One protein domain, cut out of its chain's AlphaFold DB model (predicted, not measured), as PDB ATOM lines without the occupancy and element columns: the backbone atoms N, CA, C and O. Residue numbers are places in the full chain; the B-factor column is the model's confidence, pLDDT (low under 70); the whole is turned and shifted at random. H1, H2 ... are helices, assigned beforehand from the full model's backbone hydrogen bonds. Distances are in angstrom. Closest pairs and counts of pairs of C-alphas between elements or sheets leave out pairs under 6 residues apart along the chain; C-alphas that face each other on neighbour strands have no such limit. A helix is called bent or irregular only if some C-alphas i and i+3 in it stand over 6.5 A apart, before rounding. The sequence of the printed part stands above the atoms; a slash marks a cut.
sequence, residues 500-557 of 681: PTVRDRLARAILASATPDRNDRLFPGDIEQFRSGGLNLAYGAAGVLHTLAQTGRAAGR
ATOM      1  N   PRO A 500      23.369 -28.627 -21.703       84.38
ATOM      2  CA  PRO A 500      22.967 -27.514 -20.845       84.38
ATOM      3  C   PRO A 500      23.007 -26.146 -21.537       84.38
ATOM      4  O   PRO A 500      22.050 -25.381 -21.390       84.38
ATOM      5  N   THR A 501      24.049 -25.846 -22.317       81.94
ATOM      6  CA  THR A 501      24.180 -24.582 -23.054       81.94
ATOM      7  C   THR A 501      23.101 -24.448 -24.119       81.94
ATOM      8  O   THR A 501      22.438 -23.408 -24.197       81.94
ATOM      9  N   VAL A 502      22.859 -25.504 -24.900       82.88
ATOM     10  CA  VAL A 502      21.797 -25.522 -25.921       82.88
ATOM     11  C   VAL A 502      20.428 -25.293 -25.279       82.88
ATOM     12  O   VAL A 502      19.673 -24.411 -25.702       82.88
ATOM     13  N   ARG A 503      20.123 -26.018 -24.196       85.56
ATOM     14  CA  ARG A 503      18.879 -25.862 -23.429       85.56
ATOM     15  C   ARG A 503      18.704 -24.438 -22.901       85.56
ATOM     16  O   ARG A 503      17.606 -23.889 -22.969       85.56
ATOM     17  N   ASP A 504      19.763 -23.830 -22.375       84.50
ATOM     18  CA  ASP A 504      19.705 -22.481 -21.810       84.50
ATOM     19  C   ASP A 504      19.499 -21.412 -22.897       84.50
ATOM     20  O   ASP A 504      18.753 -20.450 -22.680       84.50
ATOM     21  N   ARG A 505      20.080 -21.601 -24.091       84.50
ATOM     22  CA  ARG A 505      19.805 -20.761 -25.269       84.50
ATOM     23  C   ARG A 505      18.343 -20.890 -25.717       84.50
ATOM     24  O   ARG A 505      17.693 -19.864 -25.923       84.50
ATOM     25  N   LEU A 506      17.799 -22.110 -25.786       87.12
ATOM     26  CA  LEU A 506      16.386 -22.352 -26.117       87.12
ATOM     27  C   LEU A 506      15.439 -21.689 -25.107       87.12
ATOM     28  O   LEU A 506      14.514 -20.979 -25.496       87.12
ATOM     29  N   ALA A 507      15.694 -21.861 -23.808       89.81
ATOM     30  CA  ALA A 507      14.885 -21.245 -22.759       89.81
ATOM     31  C   ALA A 507      14.904 -19.711 -22.848       89.81
ATOM     32  O   ALA A 507      13.863 -19.070 -22.694       89.81
ATOM     33  N   ARG A 508      16.068 -19.116 -23.143       88.25
ATOM     34  CA  ARG A 508      16.203 -17.669 -23.351       88.25
ATOM     35  C   ARG A 508      15.391 -17.188 -24.552       88.25
ATOM     36  O   ARG A 508      14.708 -16.177 -24.428       88.25
ATOM     37  N   ALA A 509      15.427 -17.910 -25.672       87.19
ATOM     38  CA  ALA A 509      14.648 -17.576 -26.865       87.19
ATOM     39  C   ALA A 509      13.132 -17.648 -26.600       87.19
ATOM     40  O   ALA A 509      12.406 -16.713 -26.929       87.19
ATOM     41  N   ILE A 510      12.663 -18.703 -25.919       90.25
ATOM     42  CA  ILE A 510      11.251 -18.842 -25.521       90.25
ATOM     43  C   ILE A 510      10.825 -17.667 -24.632       90.25
ATOM     44  O   ILE A 510       9.798 -17.042 -24.882       90.25
ATOM     45  N   LEU A 511      11.622 -17.327 -23.615       90.19
ATOM     46  CA  LEU A 511      11.329 -16.203 -22.722       90.19
ATOM     47  C   LEU A 511      11.330 -14.853 -23.452       90.19
ATOM     48  O   LEU A 511      10.488 -14.012 -23.150       90.19
ATOM     49  N   ALA A 512      12.241 -14.655 -24.406       89.12
ATOM     50  CA  ALA A 512      12.314 -13.441 -25.217       89.12
ATOM     51  C   ALA A 512      11.116 -13.284 -26.167       89.12
ATOM     52  O   ALA A 512      10.760 -12.161 -26.504       89.12
ATOM     53  N   SER A 513      10.472 -14.387 -26.563       89.81
ATOM     54  CA  SER A 513       9.271 -14.368 -27.409       89.81
ATOM     55  C   SER A 513       7.975 -14.006 -26.668       89.81
ATOM     56  O   SER A 513       6.915 -13.938 -27.285       89.81
ATOM     57  N   ALA A 514       8.024 -13.807 -25.347       89.75
ATOM     58  CA  ALA A 514       6.833 -13.509 -24.560       89.75
ATOM     59  C   ALA A 514       6.227 -12.137 -24.911       89.75
ATOM     60  O   ALA A 514       6.938 -11.139 -25.005       89.75
ATOM     61  N   THR A 515       4.898 -12.073 -24.989       88.06
ATOM     62  CA  THR A 515       4.085 -10.877 -25.261       88.06
ATOM     63  C   THR A 515       3.216 -10.522 -24.044       88.06
ATOM     64  O   THR A 515       2.010 -10.784 -24.036       88.06
ATOM     65  N   PRO A 516       3.801 -10.006 -22.947       83.81
ATOM     66  CA  PRO A 516       3.086  -9.776 -21.684       83.81
ATOM     67  C   PRO A 516       2.012  -8.678 -21.755       83.81
ATOM     68  O   PRO A 516       1.167  -8.578 -20.864       83.81
ATOM     69  N   ASP A 517       2.056  -7.845 -22.789       81.69
ATOM     70  CA  ASP A 517       1.106  -6.780 -23.106       81.69
ATOM     71  C   ASP A 517      -0.221  -7.308 -23.678       81.69
ATOM     72  O   ASP A 517      -1.267  -6.668 -23.521       81.69
ATOM     73  N   ARG A 518      -0.201  -8.503 -24.275       81.75
ATOM     74  CA  ARG A 518      -1.359  -9.130 -24.911       81.75
ATOM     75  C   ARG A 518      -2.274  -9.825 -23.908       81.75
ATOM     76  O   ARG A 518      -1.837 -10.412 -22.921       81.75
ATOM     77  N   ASN A 519      -3.579  -9.780 -24.183       78.00
ATOM     78  CA  ASN A 519      -4.609 -10.413 -23.346       78.00
ATOM     79  C   ASN A 519      -5.110 -11.752 -23.918       78.00
ATOM     80  O   ASN A 519      -5.792 -12.501 -23.223       78.00
ATOM     81  N   ASP A 520      -4.811 -12.039 -25.183       79.19
ATOM     82  CA  ASP A 520      -5.220 -13.253 -25.889       79.19
ATOM     83  C   ASP A 520      -4.190 -14.390 -25.757       79.19
ATOM     84  O   ASP A 520      -4.595 -15.544 -25.612       79.19
ATOM     85  N   ARG A 521      -2.884 -14.070 -25.734       88.50
ATOM     86  CA  ARG A 521      -1.763 -15.011 -25.523       88.50
ATOM     87  C   ARG A 521      -0.554 -14.374 -24.816       88.50
ATOM     88  O   ARG A 521      -0.342 -13.176 -24.952       88.50
ATOM     89  N   LEU A 522       0.248 -15.179 -24.105       89.94
ATOM     90  CA  LEU A 522       1.527 -14.748 -23.507       89.94
ATOM     91  C   LEU A 522       2.738 -15.203 -24.313       89.94
ATOM     92  O   LEU A 522       3.727 -14.489 -24.365       89.94
ATOM     93  N   PHE A 523       2.689 -16.401 -24.883       91.62
ATOM     94  CA  PHE A 523       3.745 -16.917 -25.742       91.62
ATOM     95  C   PHE A 523       3.136 -17.216 -27.107       91.62
ATOM     96  O   PHE A 523       1.991 -17.673 -27.161       91.62
ATOM     97  N   PRO A 524       3.868 -16.983 -28.204       90.69
ATOM     98  CA  PRO A 524       3.464 -17.496 -29.498       90.69
ATOM     99  C   PRO A 524       3.423 -19.028 -29.470       90.69
ATOM    100  O   PRO A 524       4.135 -19.681 -28.707       90.69
ATOM    101  N   GLY A 525       2.556 -19.608 -30.295       88.06
ATOM    102  CA  GLY A 525       2.262 -21.038 -30.260       88.06
ATOM    103  C   GLY A 525       1.276 -21.435 -31.349       88.06
ATOM    104  O   GLY A 525       1.085 -20.699 -32.317       88.06
ATOM    105  N   ASP A 526       0.632 -22.582 -31.167       90.06
ATOM    106  CA  ASP A 526      -0.333 -23.123 -32.122       90.06
ATOM    107  C   ASP A 526      -1.551 -22.199 -32.340       90.06
ATOM    108  O   ASP A 526      -1.929 -21.433 -31.448       90.06
ATOM    109  N   ILE A 527      -2.189 -22.281 -33.512       87.38
ATOM    110  CA  ILE A 527      -3.392 -21.502 -33.853       87.38
ATOM    111  C   ILE A 527      -4.572 -21.802 -32.916       87.38
ATOM    112  O   ILE A 527      -5.430 -20.944 -32.692       87.38
ATOM    113  N   GLU A 528      -4.603 -22.987 -32.300       85.69
ATOM    114  CA  GLU A 528      -5.652 -23.386 -31.360       85.69
ATOM    115  C   GLU A 528      -5.699 -22.512 -30.103       85.69
ATOM    116  O   GLU A 528      -6.752 -22.418 -29.464       85.69
ATOM    117  N   GLN A 529      -4.629 -21.786 -29.766       86.88
ATOM    118  CA  GLN A 529      -4.643 -20.829 -28.654       86.88
ATOM    119  C   GLN A 529      -5.674 -19.701 -28.850       86.88
ATOM    120  O   GLN A 529      -6.241 -19.205 -27.877       86.88
ATOM    121  N   PHE A 530      -5.978 -19.334 -30.103       83.94
ATOM    122  CA  PHE A 530      -6.963 -18.298 -30.433       83.94
ATOM    123  C   PHE A 530      -8.412 -18.795 -30.339       83.94
ATOM    124  O   PHE A 530      -9.341 -17.986 -30.298       83.94
ATOM    125  N   ARG A 531      -8.613 -20.120 -30.281       76.88
ATOM    126  CA  ARG A 531      -9.929 -20.773 -30.173       76.88
ATOM    127  C   ARG A 531     -10.207 -21.287 -28.762       76.88
ATOM    128  O   ARG A 531     -11.286 -21.062 -28.226       76.88
ATOM    129  N   SER A 532      -9.226 -21.962 -28.168       76.56
ATOM    130  CA  SER A 532      -9.298 -22.587 -26.839       76.56
ATOM    131  C   SER A 532      -8.870 -21.658 -25.692       76.56
ATOM    132  O   SER A 532      -9.073 -21.987 -24.523       76.56
ATOM    133  N   GLY A 533      -8.307 -20.488 -26.019       80.12
ATOM    134  CA  GLY A 533      -7.824 -19.475 -25.080       80.12
ATOM    135  C   GLY A 533      -6.351 -19.662 -24.704       80.12
ATOM    136  O   GLY A 533      -5.910 -20.770 -24.410       80.12
ATOM    137  N   GLY A 534      -5.577 -18.572 -24.645       85.75
ATOM    138  CA  GLY A 534      -4.114 -18.622 -24.513       85.75
ATOM    139  C   GLY A 534      -3.538 -19.055 -23.158       85.75
ATOM    140  O   GLY A 534      -2.322 -19.028 -22.994       85.75
ATOM    141  N   LEU A 535      -4.356 -19.454 -22.177       86.38
ATOM    142  CA  LEU A 535      -3.901 -19.871 -20.838       86.38
ATOM    143  C   LEU A 535      -3.774 -21.389 -20.645       86.38
ATOM    144  O   LEU A 535      -3.231 -21.819 -19.631       86.38
ATOM    145  N   ASN A 536      -4.291 -22.207 -21.561       85.75
ATOM    146  CA  ASN A 536      -4.390 -23.650 -21.342       85.75
ATOM    147  C   ASN A 536      -3.025 -24.381 -21.386       85.75
ATOM    148  O   ASN A 536      -2.007 -23.805 -21.765       85.75
ATOM    149  N   LEU A 537      -2.997 -25.652 -20.966       88.38
ATOM    150  CA  LEU A 537      -1.765 -26.452 -20.895       88.38
ATOM    151  C   LEU A 537      -1.274 -26.938 -22.270       88.38
ATOM    152  O   LEU A 537      -0.069 -27.036 -22.468       88.38
ATOM    153  N   ALA A 538      -2.186 -27.256 -23.194       87.50
ATOM    154  CA  ALA A 538      -1.853 -27.881 -24.475       87.50
ATOM    155  C   ALA A 538      -1.241 -26.889 -25.477       87.50
ATOM    156  O   ALA A 538      -0.252 -27.202 -26.131       87.50
ATOM    157  N   TYR A 539      -1.818 -25.690 -25.568       88.50
ATOM    158  CA  TYR A 539      -1.482 -24.678 -26.576       88.50
ATOM    159  C   TYR A 539      -1.153 -23.308 -25.974       88.50
ATOM    160  O   TYR A 539      -0.775 -22.392 -26.698       88.50
ATOM    161  N   GLY A 540      -1.349 -23.142 -24.665       89.12
ATOM    162  CA  GLY A 540      -1.259 -21.855 -23.987       89.12
ATOM    163  C   GLY A 540      -0.067 -21.715 -23.043       89.12
ATOM    164  O   GLY A 540       0.792 -22.588 -22.885       89.12
ATOM    165  N   ALA A 541      -0.044 -20.574 -22.360       91.06
ATOM    166  CA  ALA A 541       1.043 -20.153 -21.488       91.06
ATOM    167  C   ALA A 541       1.345 -21.133 -20.347       91.06
ATOM    168  O   ALA A 541       2.499 -21.243 -19.928       91.06
ATOM    169  N   ALA A 542       0.337 -21.850 -19.832       89.81
ATOM    170  CA  ALA A 542       0.538 -22.794 -18.738       89.81
ATOM    171  C   ALA A 542       1.490 -23.934 -19.128       89.81
ATOM    172  O   ALA A 542       2.340 -24.301 -18.319       89.81
ATOM    173  N   GLY A 543       1.399 -24.445 -20.363       91.19
ATOM    174  CA  GLY A 543       2.301 -25.481 -20.877       91.19
ATOM    175  C   GLY A 543       3.745 -24.999 -20.944       91.19
ATOM    176  O   GLY A 543       4.641 -25.617 -20.371       91.19
ATOM    177  N   VAL A 544       3.958 -23.833 -21.556       92.06
ATOM    178  CA  VAL A 544       5.290 -23.222 -21.697       92.06
ATOM    179  C   VAL A 544       5.927 -22.957 -20.331       92.06
ATOM    180  O   VAL A 544       7.069 -23.347 -20.077       92.06
ATOM    181  N   LEU A 545       5.181 -22.338 -19.412       90.69
ATOM    182  CA  LEU A 545       5.669 -22.024 -18.067       90.69
ATOM    183  C   LEU A 545       5.951 -23.281 -17.239       90.69
ATOM    184  O   LEU A 545       6.899 -23.276 -16.448       90.69
ATOM    185  N   HIS A 546       5.156 -24.341 -17.411       89.50
ATOM    186  CA  HIS A 546       5.399 -25.633 -16.776       89.50
ATOM    187  C   HIS A 546       6.718 -26.240 -17.263       89.50
ATOM    188  O   HIS A 546       7.569 -26.573 -16.439       89.50
ATOM    189  N   THR A 547       6.933 -26.303 -18.579       90.81
ATOM    190  CA  THR A 547       8.169 -26.830 -19.176       90.81
ATOM    191  C   THR A 547       9.401 -26.050 -18.718       90.81
ATOM    192  O   THR A 547      10.382 -26.649 -18.282       90.81
ATOM    193  N   LEU A 548       9.342 -24.713 -18.717       90.44
ATOM    194  CA  LEU A 548      10.432 -23.865 -18.214       90.44
ATOM    195  C   LEU A 548      10.716 -24.086 -16.719       90.44
ATOM    196  O   LEU A 548      11.857 -23.964 -16.274       90.44
ATOM    197  N   ALA A 549       9.694 -24.400 -15.919       86.44
ATOM    198  CA  ALA A 549       9.882 -24.717 -14.507       86.44
ATOM    199  C   ALA A 549      10.547 -26.088 -14.310       86.44
ATOM    200  O   ALA A 549      11.478 -26.184 -13.513       86.44
ATOM    201  N   GLN A 550      10.122 -27.113 -15.059       87.44
ATOM    202  CA  GLN A 550      10.711 -28.460 -14.999       87.44
ATOM    203  C   GLN A 550      12.183 -28.477 -15.427       87.44
ATOM    204  O   GLN A 550      12.968 -29.257 -14.902       87.44
ATOM    205  N   THR A 551      12.584 -27.581 -16.334       85.38
ATOM    206  CA  THR A 551      13.982 -27.448 -16.772       85.38
ATOM    207  C   THR A 551      14.824 -26.520 -15.887       85.38
ATOM    208  O   THR A 551      15.985 -26.260 -16.198       85.38
ATOM    209  N   GLY A 552      14.272 -26.008 -14.779       82.50
ATOM    210  CA  GLY A 552      14.985 -25.126 -13.849       82.50
ATOM    211  C   GLY A 552      15.209 -23.699 -14.365       82.50
ATOM    212  O   GLY A 552      16.015 -22.962 -13.794       82.50
ATOM    213  N   ARG A 553      14.507 -23.283 -15.429       79.19
ATOM    214  CA  ARG A 553      14.620 -21.971 -16.107       79.19
ATOM    215  C   ARG A 553      13.369 -21.115 -15.928       79.19
ATOM    216  O   ARG A 553      12.866 -20.461 -16.835       79.19
ATOM    217  N   ALA A 554      12.879 -21.136 -14.696       64.62
ATOM    218  CA  ALA A 554      11.720 -20.407 -14.225       64.62
ATOM    219  C   ALA A 554      11.690 -18.933 -14.688       64.62
ATOM    220  O   ALA A 554      12.571 -18.152 -14.337       64.62
ATOM    221  N   ALA A 555      10.630 -18.540 -15.401       60.75
ATOM    222  CA  ALA A 555      10.386 -17.148 -15.782       60.75
ATOM    223  C   ALA A 555      10.357 -16.211 -14.550       60.75
ATOM    224  O   ALA A 555       9.886 -16.602 -13.473       60.75
ATOM    225  N   GLY A 556      10.855 -14.978 -14.688       57.78
ATOM    226  CA  GLY A 556      10.896 -13.990 -13.600       57.78
ATOM    227  C   GLY A 556       9.521 -13.723 -12.962       57.78
ATOM    228  O   GLY A 556       8.475 -13.955 -13.565       57.78
ATOM    229  N   ARG A 557       9.488 -13.222 -11.715       49.62
ATOM    230  CA  ARG A 557       8.221 -12.989 -10.980       49.62
ATOM    231  C   ARG A 557       7.230 -12.087 -11.736       49.62
ATOM    232  O   ARG A 557       6.036 -12.349 -11.652       49.62
TER     233      ARG A 557
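What this domain is: This is residues 500 to 557 of the 681 residues of the protein "Protein kinase-like protein" of Micromonospora echinospora (UniProt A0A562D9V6). What shape do these coordinates draw? Two helices, H1 and H3, run opposite ways at a shallow tilt with a small gap between them, H1 making one end of a long outline and H3 shifted toward the other end. A wide unnamed loop, residues 513 to 528, and the short helix H2 lie toward that other end, while residues 551 to 557, after H3, fold back as a tail. What is it made of? The printed part has 58 residues with three named helices, in the order H1, H2, H3, and no named strand; its class is all helix, yet under half of the residues, 27 of 58, are in named elements. How large and how dense is it? It is compact by its radius of gyration of the C-alphas, 11.4 A, but elongated in outline, with spans of 35 by 21 by 20 A.

How they stand to each other: What does the first helix come near? H1, residues 500 to 512, touches no helix, but it is close to H3, residues 541 to 550, without clearly touching it. A single pair of C-alphas lies within 8 A, and the closest C-alphas of the two, those of Ala 507 and Leu 548, are 6.9 A apart. How do these two run? Their lines stand at a shallow tilt of 26 degrees, they run opposite ways, and their centres are 13.0 A apart. Where does the remaining helix stand? H2, residues 529 to 532, is apart from H1, with no C-alpha of the one within 8 A of the other. By the same test H2 is apart from H3. What do the backbone N and O atoms show? In H1 and H3 every pair of O i and N i+4 is within hydrogen-bond range. H2, with four residues, is too short for any such pair, and its one pair of O i and N i+3 is not within range.

Where its parts are: Where does the printed part begin? H1 runs from Pro 500, with its C-alpha at (22.967, -27.514, -20.845), to Ala 512, with its C-alpha at (12.314, -13.441, -25.217). It is the longest helix by residues, with 13, and measures 18.2 A from first to last C-alpha. Where is the shortest helix? H2 runs from Gln 529, with its C-alpha at (-4.643, -20.829, -28.654), to Ser 532, and measures 5.3 A from first to last C-alpha. Where does the last helix run? H3 has ten residues, from Ala 541 to Gln 550, with C-alpha 550 at (10.711, -28.460, -14.999), and measures 14.3 A from first to last C-alpha. None of the three helices is bent or irregular.

The domain as a whole: How far does the model reach? The two C-alphas farthest apart, those of Thr 501 and Arg 531, are 35.1 A apart. The first and last printed C-alphas, those of Pro 500 and Arg 557, are 22.9 A apart. Is the chain cut, and which links are long? The printed part has no cut. The link from H1 to H2 is long, with 16 residues, 513 to 528, whose C-alphas lie 5 to 14 A from the mean of the C-alphas. The link from H2 to H3 is short but not tight, with 8 residues. Where is the model's confidence low? The mean pLDDT of the printed part is 84.6, and the residues under 70 are the four from 554 to 557. By helix, the mean pLDDT is 87 for H1, 81 for H2 and 90 for H3.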